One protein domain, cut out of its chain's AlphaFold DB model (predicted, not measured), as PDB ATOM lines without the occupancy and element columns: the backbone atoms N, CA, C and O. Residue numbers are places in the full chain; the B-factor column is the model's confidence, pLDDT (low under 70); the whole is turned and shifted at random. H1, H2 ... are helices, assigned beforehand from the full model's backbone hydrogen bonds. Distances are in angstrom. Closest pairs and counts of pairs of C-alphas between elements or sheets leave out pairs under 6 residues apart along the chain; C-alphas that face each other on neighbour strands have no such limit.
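This is residues 2 to 66 of the 97 residues of the protein "Type II toxin-antitoxin system ParD family antitoxin" of Acidobacteria bacterium (UniProt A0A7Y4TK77). What shape? Short helix H1 meets the first end of long helix H2 in an L-like corner, and residues 32 to 56 of H2 stick out. What is printed? The printed part has 65 residues with two named helices, H1 then H2, all helix. It is extended, radius of gyration of the C-alphas 21.2 A, spanning 63 by 21 by 18 A.

What touches? H1, residues 7 to 18, touches H2, residues 25 to 62, with residues 13 to 17 alone; the closest C-alphas, Val 13 and Ala 25, are 5.9 A apart. How do they run? They run opposite ways at a steep tilt of 65 degrees. Every O i to N i+4 pair in H1 and H2 is within hydrogen-bond range.

Where is H1? It begins at C-alpha 7, (163.434, 164.115, 199.249), and spans 16.1 A. Where is H2? It ends at C-alpha 62, (143.745, 211.066, 178.678), 55.2 A from C-alpha 25.

Any cut? The printed part has no cut, and the H1 to H2 link is short. Low confidence? No printed residue is under 70.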
ATOM      1  N   ASN A   2     177.157 173.005 195.645       79.06
ATOM      2  CA  ASN A   2     176.326 171.926 196.185       79.06
ATOM      3  C   ASN A   2     174.926 172.485 196.455       79.06
ATOM      4  O   ASN A   2     174.819 173.576 197.012       79.06
ATOM      5  N   VAL A   3     173.881 171.779 196.027       84.38
ATOM      6  CA  VAL A   3     172.487 172.218 196.172       84.38
ATOM      7  C   VAL A   3     171.721 171.100 196.859       84.38
ATOM      8  O   VAL A   3     171.715 169.972 196.372       84.38
ATOM      9  N   SER A   4     171.093 171.411 197.987       91.69
ATOM     10  CA  SER A   4     170.253 170.455 198.701       91.69
ATOM     11  C   SER A   4     168.869 170.411 198.064       91.69
ATOM     12  O   SER A   4     168.224 171.447 197.901       91.69
ATOM     13  N   LEU A   5     168.419 169.211 197.712       93.56
ATOM     14  CA  LEU A   5     167.070 168.964 197.216       93.56
ATOM     15  C   LEU A   5     166.186 168.445 198.350       93.56
ATOM     16  O   LEU A   5     166.678 167.836 199.301       93.56
ATOM     17  N   THR A   6     164.878 168.670 198.243       97.06
ATOM     18  CA  THR A   6     163.926 167.948 199.094       97.06
ATOM     19  C   THR A   6     163.895 166.468 198.682       97.06
ATOM     20  O   THR A   6     164.207 166.160 197.523       97.06
ATOM     21  N   PRO A   7     163.496 165.542 199.575       97.62
ATOM     22  CA  PRO A   7     163.434 164.115 199.249       97.62
ATOM     23  C   PRO A   7     162.589 163.804 198.003       97.62
ATOM     24  O   PRO A   7     162.908 162.907 197.224       97.62
ATOM     25  N   GLU A   8     161.523 164.572 197.772       97.62
ATOM     26  CA  GLU A   8     160.635 164.414 196.619       97.62
ATOM     27  C   GLU A   8     161.338 164.787 195.308       97.62
ATOM     28  O   GLU A   8     161.218 164.071 194.310       97.62
ATOM     29  N   LEU A   9     162.097 165.887 195.310       96.88
ATOM     30  CA  LEU A   9     162.867 166.336 194.149       96.88
ATOM     31  C   LEU A   9     164.043 165.401 193.864       96.88
ATOM     32  O   LEU A   9     164.315 165.096 192.704       96.88
ATOM     33  N   GLU A  10     164.707 164.898 194.903       96.44
ATOM     34  CA  GLU A  10     165.764 163.898 194.754       96.44
ATOM     35  C   GLU A  10     165.220 162.603 194.137       96.44
ATOM     36  O   GLU A  10     165.796 162.084 193.177       96.44
ATOM     37  N   LYS A  11     164.066 162.113 194.615       97.38
ATOM     38  CA  LYS A  11     163.386 160.956 194.018       97.38
ATOM     39  C   LYS A  11     163.059 161.203 192.544       97.38
ATOM     40  O   LYS A  11     163.377 160.360 191.708       97.38
ATOM     41  N   LEU A  12     162.487 162.362 192.214       97.00
ATOM     42  CA  LEU A  12     162.165 162.729 190.835       97.00
ATOM     43  C   LEU A  12     163.409 162.712 189.933       97.00
ATOM     44  O   LEU A  12     163.368 162.139 188.844       97.00
ATOM     45  N   VAL A  13     164.510 163.324 190.375       96.62
ATOM     46  CA  VAL A  13     165.772 163.353 189.620       96.62
ATOM     47  C   VAL A  13     166.314 161.936 189.426       96.62
ATOM     48  O   VAL A  13     166.659 161.560 188.304       96.62
ATOM     49  N   ASN A  14     166.315 161.124 190.482       96.75
ATOM     50  CA  ASN A  14     166.766 159.736 190.426       96.75
ATOM     51  C   ASN A  14     165.927 158.890 189.462       96.75
ATOM     52  O   ASN A  14     166.491 158.137 188.671       96.75
ATOM     53  N   ASP A  15     164.602 159.036 189.468       97.62
ATOM     54  CA  ASP A  15     163.711 158.310 188.559       97.62
ATOM     55  C   ASP A  15     163.953 158.711 187.090       97.62
ATOM     56  O   ASP A  15     163.956 157.861 186.193       97.62
ATOM     57  N   LYS A  16     164.242 159.993 186.825       97.00
ATOM     58  CA  LYS A  16     164.600 160.480 185.480       97.00
ATOM     59  C   LYS A  16     165.929 159.907 184.991       97.00
ATOM     60  O   LYS A  16     165.999 159.508 183.830       97.00
ATOM     61  N   VAL A  17     166.942 159.811 185.847       97.50
ATOM     62  CA  VAL A  17     168.226 159.181 185.490       97.50
ATOM     63  C   VAL A  17     168.049 157.675 185.277       97.50
ATOM     64  O   VAL A  17     168.455 157.150 184.244       97.50
ATOM     65  N   LYS A  18     167.351 156.980 186.187       97.31
ATOM     66  CA  LYS A  18     167.065 155.536 186.078       97.31
ATOM     67  C   LYS A  18     166.300 155.161 184.811       97.31
ATOM     68  O   LYS A  18     166.464 154.053 184.315       97.31
ATOM     69  N   SER A  19     165.491 156.073 184.272       96.69
ATOM     70  CA  SER A  19     164.797 155.858 182.997       96.69
ATOM     71  C   SER A  19     165.732 155.759 181.781       96.69
ATOM     72  O   SER A  19     165.269 155.435 180.691       96.69
ATOM     73  N   GLY A  20     167.021 156.086 181.934       94.62
ATOM     74  CA  GLY A  20     168.006 156.128 180.851       94.62
ATOM     75  C   GLY A  20     167.905 157.369 179.959       94.62
ATOM     76  O   GLY A  20     168.715 157.535 179.056       94.62
ATOM     77  N   ARG A  21     166.936 158.264 180.207       92.12
ATOM     78  CA  ARG A  21     166.769 159.513 179.441       92.12
ATOM     79  C   ARG A  21     167.871 160.541 179.712       92.12
ATOM     80  O   ARG A  21     168.106 161.398 178.871       92.12
ATOM     81  N   TYR A  22     168.505 160.473 180.880       97.25
ATOM     82  CA  TYR A  22     169.557 161.394 181.304       97.25
ATOM     83  C   TYR A  22     170.713 160.607 181.912       97.25
ATOM     84  O   TYR A  22     170.489 159.641 182.639       97.25
ATOM     85  N   ASN A  23     171.940 161.056 181.665       95.75
ATOM     86  CA  ASN A  23     173.159 160.385 182.117       95.75
ATOM     87  C   ASN A  23     173.526 160.739 183.563       95.75
ATOM     88  O   ASN A  23     174.289 160.026 184.208       95.75
ATOM     89  N   SER A  24     173.032 161.871 184.073       96.38
ATOM     90  CA  SER A  24     173.365 162.344 185.419       96.38
ATOM     91  C   SER A  24     172.287 163.241 186.022       96.38
ATOM     92  O   SER A  24     171.532 163.905 185.311       96.38
ATOM     93  N   ALA A  25     172.281 163.338 187.353       94.38
ATOM     94  CA  ALA A  25     171.439 164.284 188.084       94.38
ATOM     95  C   ALA A  25     171.689 165.739 187.648       94.38
ATOM     96  O   ALA A  25     170.750 166.510 187.468       94.38
ATOM     97  N   SER A  26     172.952 166.111 187.413       95.19
ATOM     98  CA  SER A  26     173.304 167.460 186.960       95.19
ATOM     99  C   SER A  26     172.728 167.792 185.584       95.19
ATOM    100  O   SER A  26     172.442 168.952 185.315       95.19
ATOM    101  N   GLU A  27     172.549 166.799 184.712       96.00
ATOM    102  CA  GLU A  27     171.902 166.985 183.412       96.00
ATOM    103  C   GLU A  27     170.405 167.273 183.568       96.00
ATOM    104  O   GLU A  27     169.919 168.248 183.000       96.00
ATOM    105  N   VAL A  28     169.711 166.508 184.419       96.38
ATOM    106  CA  VAL A  28     168.296 166.748 184.750       96.38
ATOM    107  C   VAL A  28     168.099 168.152 185.324       96.38
ATOM    108  O   VAL A  28     167.191 168.870 184.914       96.38
ATOM    109  N   ILE A  29     168.966 168.558 186.257       95.06
ATOM    110  CA  ILE A  29     168.886 169.874 186.902       95.06
ATOM    111  C   ILE A  29     169.141 170.993 185.888       95.06
ATOM    112  O   ILE A  29     168.387 171.961 185.865       95.06
ATOM    113  N   ARG A  30     170.166 170.873 185.033       95.44
ATOM    114  CA  ARG A  30     170.447 171.887 184.001       95.44
ATOM    115  C   ARG A  30     169.281 172.051 183.037       95.44
ATOM    116  O   ARG A  30     168.912 173.181 182.741       95.44
ATOM    117  N   GLU A  31     168.688 170.949 182.588       97.12
ATOM    118  CA  GLU A  31     167.528 171.008 181.701       97.12
ATOM    119  C   GLU A  31     166.316 171.637 182.404       97.12
ATOM    120  O   GLU A  31     165.652 172.501 181.837       97.12
ATOM    121  N   GLY A  32     166.073 171.290 183.672       96.31
ATOM    122  CA  GLY A  32     165.033 171.926 184.482       96.31
ATOM    123  C   GLY A  32     165.236 173.436 184.644       96.31
ATOM    124  O   GLY A  32     164.287 174.202 184.495       96.31
ATOM    125  N   LEU A  33     166.472 173.880 184.893       96.62
ATOM    126  CA  LEU A  33     166.808 175.303 184.996       96.62
ATOM    127  C   LEU A  33     166.683 176.032 183.655       96.62
ATOM    128  O   LEU A  33     166.235 177.174 183.637       96.62
ATOM    129  N   ARG A  34     167.025 175.378 182.538       97.75
ATOM    130  CA  ARG A  34     166.833 175.936 181.193       97.75
ATOM    131  C   ARG A  34     165.352 176.184 180.910       97.75
ATOM    132  O   ARG A  34     164.982 177.279 180.513       97.75
ATOM    133  N   LEU A  35     164.500 175.202 181.205       97.81
ATOM    134  CA  LEU A  35     163.047 175.346 181.064       97.81
ATOM    135  C   LEU A  35     162.475 176.429 181.989       97.81
ATOM    136  O   LEU A  35     161.569 177.158 181.588       97.81
ATOM    137  N   LEU A  36     162.999 176.549 183.213       97.75
ATOM    138  CA  LEU A  36     162.612 177.617 184.136       97.75
ATOM    139  C   LEU A  36     162.980 178.997 183.575       97.75
ATOM    140  O   LEU A  36     162.146 179.897 183.592       97.75
ATOM    141  N   GLN A  37     164.189 179.144 183.029       97.88
ATOM    142  CA  GLN A  37     164.629 180.382 182.390       97.88
ATOM    143  C   GLN A  37     163.740 180.751 181.193       97.88
ATOM    144  O   GLN A  37     163.285 181.892 181.113       97.88
ATOM    145  N   ASP A  38     163.444 179.794 180.307       98.00
ATOM    146  CA  ASP A  38     162.571 180.006 179.144       98.00
ATOM    147  C   ASP A  38     161.159 180.449 179.585       98.00
ATOM    148  O   ASP A  38     160.555 181.364 179.015       98.00
ATOM    149  N   HIS A  39     160.629 179.826 180.644       97.88
ATOM    150  CA  HIS A  39     159.337 180.185 181.225       97.88
ATOM    151  C   HIS A  39     159.337 181.600 181.827       97.88
ATOM    152  O   HIS A  39     158.400 182.373 181.598       97.88
ATOM    153  N   ASP A  40     160.378 181.956 182.579       98.06
ATOM    154  CA  ASP A  40     160.510 183.276 183.198       98.06
ATOM    155  C   ASP A  40     160.669 184.382 182.149       98.06
ATOM    156  O   ASP A  40     160.062 185.452 182.273       98.06
ATOM    157  N   GLU A  41     161.406 184.116 181.071       98.00
ATOM    158  CA  GLU A  41     161.524 185.031 179.938       98.00
ATOM    159  C   GLU A  41     160.176 185.253 179.244       98.00
ATOM    160  O   GLU A  41     159.772 186.402 179.035       98.00
ATOM    161  N   LEU A  42     159.432 184.183 178.959       97.94
ATOM    162  CA  LEU A  42     158.107 184.290 178.354       97.94
ATOM    163  C   LEU A  42     157.138 185.078 179.246       97.94
ATOM    164  O   LEU A  42     156.366 185.910 178.759       97.94
ATOM    165  N   LYS A  43     157.187 184.852 180.563       97.94
ATOM    166  CA  LYS A  43     156.384 185.600 181.536       97.94
ATOM    167  C   LYS A  43     156.741 187.086 181.528       97.94
ATOM    168  O   LYS A  43     155.834 187.917 181.542       97.94
ATOM    169  N   ARG A  44     158.032 187.424 181.472       97.94
ATOM    170  CA  ARG A  44     158.502 188.814 181.369       97.94
ATOM    171  C   ARG A  44     157.977 189.484 180.101       97.94
ATOM    172  O   ARG A  44     157.382 190.551 180.199       97.94
ATOM    173  N   ILE A  45     158.116 188.835 178.943       98.12
ATOM    174  CA  ILE A  45     157.647 189.370 177.652       98.12
ATOM    175  C   ILE A  45     156.144 189.672 177.698       98.12
ATOM    176  O   ILE A  45     155.732 190.773 177.336       98.12
ATOM    177  N   ARG A  46     155.334 188.729 178.202       97.75
ATOM    178  CA  ARG A  46     153.878 188.903 178.338       97.75
ATOM    179  C   ARG A  46     153.508 190.046 179.279       97.75
ATOM    180  O   ARG A  46     152.580 190.795 178.997       97.75
ATOM    181  N   LEU A  47     154.216 190.184 180.401       98.25
ATOM    182  CA  LEU A  47     153.985 191.290 181.334       98.25
ATOM    183  C   LEU A  47     154.341 192.639 180.714       98.25
ATOM    184  O   LEU A  47     153.613 193.607 180.915       98.25
ATOM    185  N   ASP A  48     155.433 192.711 179.959       98.19
ATOM    186  CA  ASP A  48     155.835 193.948 179.297       98.19
ATOM    187  C   ASP A  48     154.876 194.319 178.163       98.19
ATOM    188  O   ASP A  48     154.569 195.495 177.986       98.19
ATOM    189  N   GLU A  49     154.347 193.338 177.434       98.25
ATOM    190  CA  GLU A  49     153.276 193.547 176.456       98.25
ATOM    191  C   GLU A  49     151.997 194.061 177.115       98.25
ATOM    192  O   GLU A  49     151.485 195.106 176.721       98.25
ATOM    193  N   LEU A  50     151.541 193.412 178.188       98.25
ATOM    194  CA  LEU A  50     150.369 193.857 178.937       98.25
ATOM    195  C   LEU A  50     150.538 195.289 179.465       98.25
ATOM    196  O   LEU A  50     149.621 196.101 179.364       98.25
ATOM    197  N   ARG A  51     151.717 195.623 180.006       98.19
ATOM    198  CA  ARG A  51     152.028 196.987 180.458       98.19
ATOM    199  C   ARG A  51     151.958 197.992 179.315       98.19
ATOM    200  O   ARG A  51     151.430 199.081 179.524       98.19
ATOM    201  N   ARG A  52     152.468 197.648 178.126       98.25
ATOM    202  CA  ARG A  52     152.364 198.511 176.940       98.25
ATOM    203  C   ARG A  52     150.907 198.752 176.558       98.25
ATOM    204  O   ARG A  52     150.527 199.909 176.425       98.25
ATOM    205  N   GLU A  53     150.090 197.706 176.462       98.12
ATOM    206  CA  GLU A  53     148.669 197.834 176.103       98.12
ATOM    207  C   GLU A  53     147.878 198.663 177.125       98.12
ATOM    208  O   GLU A  53     147.097 199.539 176.754       98.12
ATOM    209  N   ILE A  54     148.137 198.469 178.423       98.00
ATOM    210  CA  ILE A  54     147.539 199.299 179.478       98.00
ATOM    211  C   ILE A  54     147.950 200.762 179.311       98.00
ATOM    212  O   ILE A  54     147.097 201.644 179.378       98.00
ATOM    213  N   MET A  55     149.235 201.040 179.075       98.12
ATOM    214  CA  MET A  55     149.710 202.411 178.876       98.12
ATOM    215  C   MET A  55     149.088 203.059 177.638       98.12
ATOM    216  O   MET A  55     148.702 204.224 177.706       98.12
ATOM    217  N   LEU A  56     148.924 202.312 176.542       97.81
ATOM    218  CA  LEU A  56     148.196 202.786 175.364       97.81
ATOM    219  C   LEU A  56     146.751 203.158 175.722       97.81
ATOM    220  O   LEU A  56     146.306 204.247 175.368       97.81
ATOM    221  N   GLY A  57     146.044 202.311 176.474       96.19
ATOM    222  CA  GLY A  57     144.687 202.603 176.949       96.19
ATOM    223  C   GLY A  57     144.617 203.827 177.871       96.19
ATOM    224  O   GLY A  57     143.722 204.658 177.736       96.19
ATOM    225  N   VAL A  58     145.586 203.992 178.775       97.88
ATOM    226  CA  VAL A  58     145.682 205.170 179.657       97.88
ATOM    227  C   VAL A  58     145.864 206.452 178.843       97.88
ATOM    228  O   VAL A  58     145.181 207.443 179.103       97.88
ATOM    229  N   GLU A  59     146.746 206.446 177.844       98.06
ATOM    230  CA  GLU A  59     146.947 207.602 176.966       98.06
ATOM    231  C   GLU A  59     145.715 207.876 176.089       98.06
ATOM    232  O   GLU A  59     145.339 209.034 175.908       98.06
ATOM    233  N   GLN A  60     145.023 206.840 175.604       97.56
ATOM    234  CA  GLN A  60     143.741 206.993 174.906       97.56
ATOM    235  C   GLN A  60     142.707 207.698 175.791       97.56
ATOM    236  O   GLN A  60     142.095 208.673 175.356       97.56
ATOM    237  N   ILE A  61     142.562 207.276 177.051       96.81
ATOM    238  CA  ILE A  61     141.631 207.902 177.999       96.81
ATOM    239  C   ILE A  61     141.993 209.372 178.235       96.81
ATOM    240  O   ILE A  61     141.120 210.233 178.131       96.81
ATOM    241  N   LYS A  62     143.274 209.680 178.493       97.00
ATOM    242  CA  LYS A  62     143.745 211.066 178.678       97.00
ATOM    243  C   LYS A  62     143.438 211.956 177.474       97.00
ATOM    244  O   LYS A  62     143.103 213.122 177.648       97.00
ATOM    245  N   ASN A  63     143.519 211.400 176.270       97.44
ATOM    246  CA  ASN A  63     143.232 212.101 175.021       97.44
ATOM    247  C   ASN A  63     141.736 212.114 174.652       97.44
ATOM    248  O   ASN A  63     141.387 212.481 173.530       97.44
ATOM    249  N   GLY A  64     140.840 211.692 175.552       96.06
ATOM    250  CA  GLY A  64     139.395 211.664 175.301       96.06
ATOM    251  C   GLY A  64     138.943 210.559 174.338       96.06
ATOM    252  O   GLY A  64     137.807 210.569 173.873       96.06
ATOM    253  N   GLN A  65     139.813 209.598 174.022       95.25
ATOM    254  CA  GLN A  65     139.539 208.489 173.107       95.25
ATOM    255  C   GLN A  65     138.884 207.318 173.848       95.25
ATOM    256  O   GLN A  65     139.406 206.207 173.885       95.25
ATOM    257  N   TYR A  66     137.724 207.570 174.446       92.38
ATOM    258  CA  TYR A  66     136.922 206.561 175.131       92.38
ATOM    259  C   TYR A  66     135.436 206.732 174.800       92.38
ATOM    260  O   TYR A  66     135.009 207.720 174.205       92.38
TER     261      TYR A  66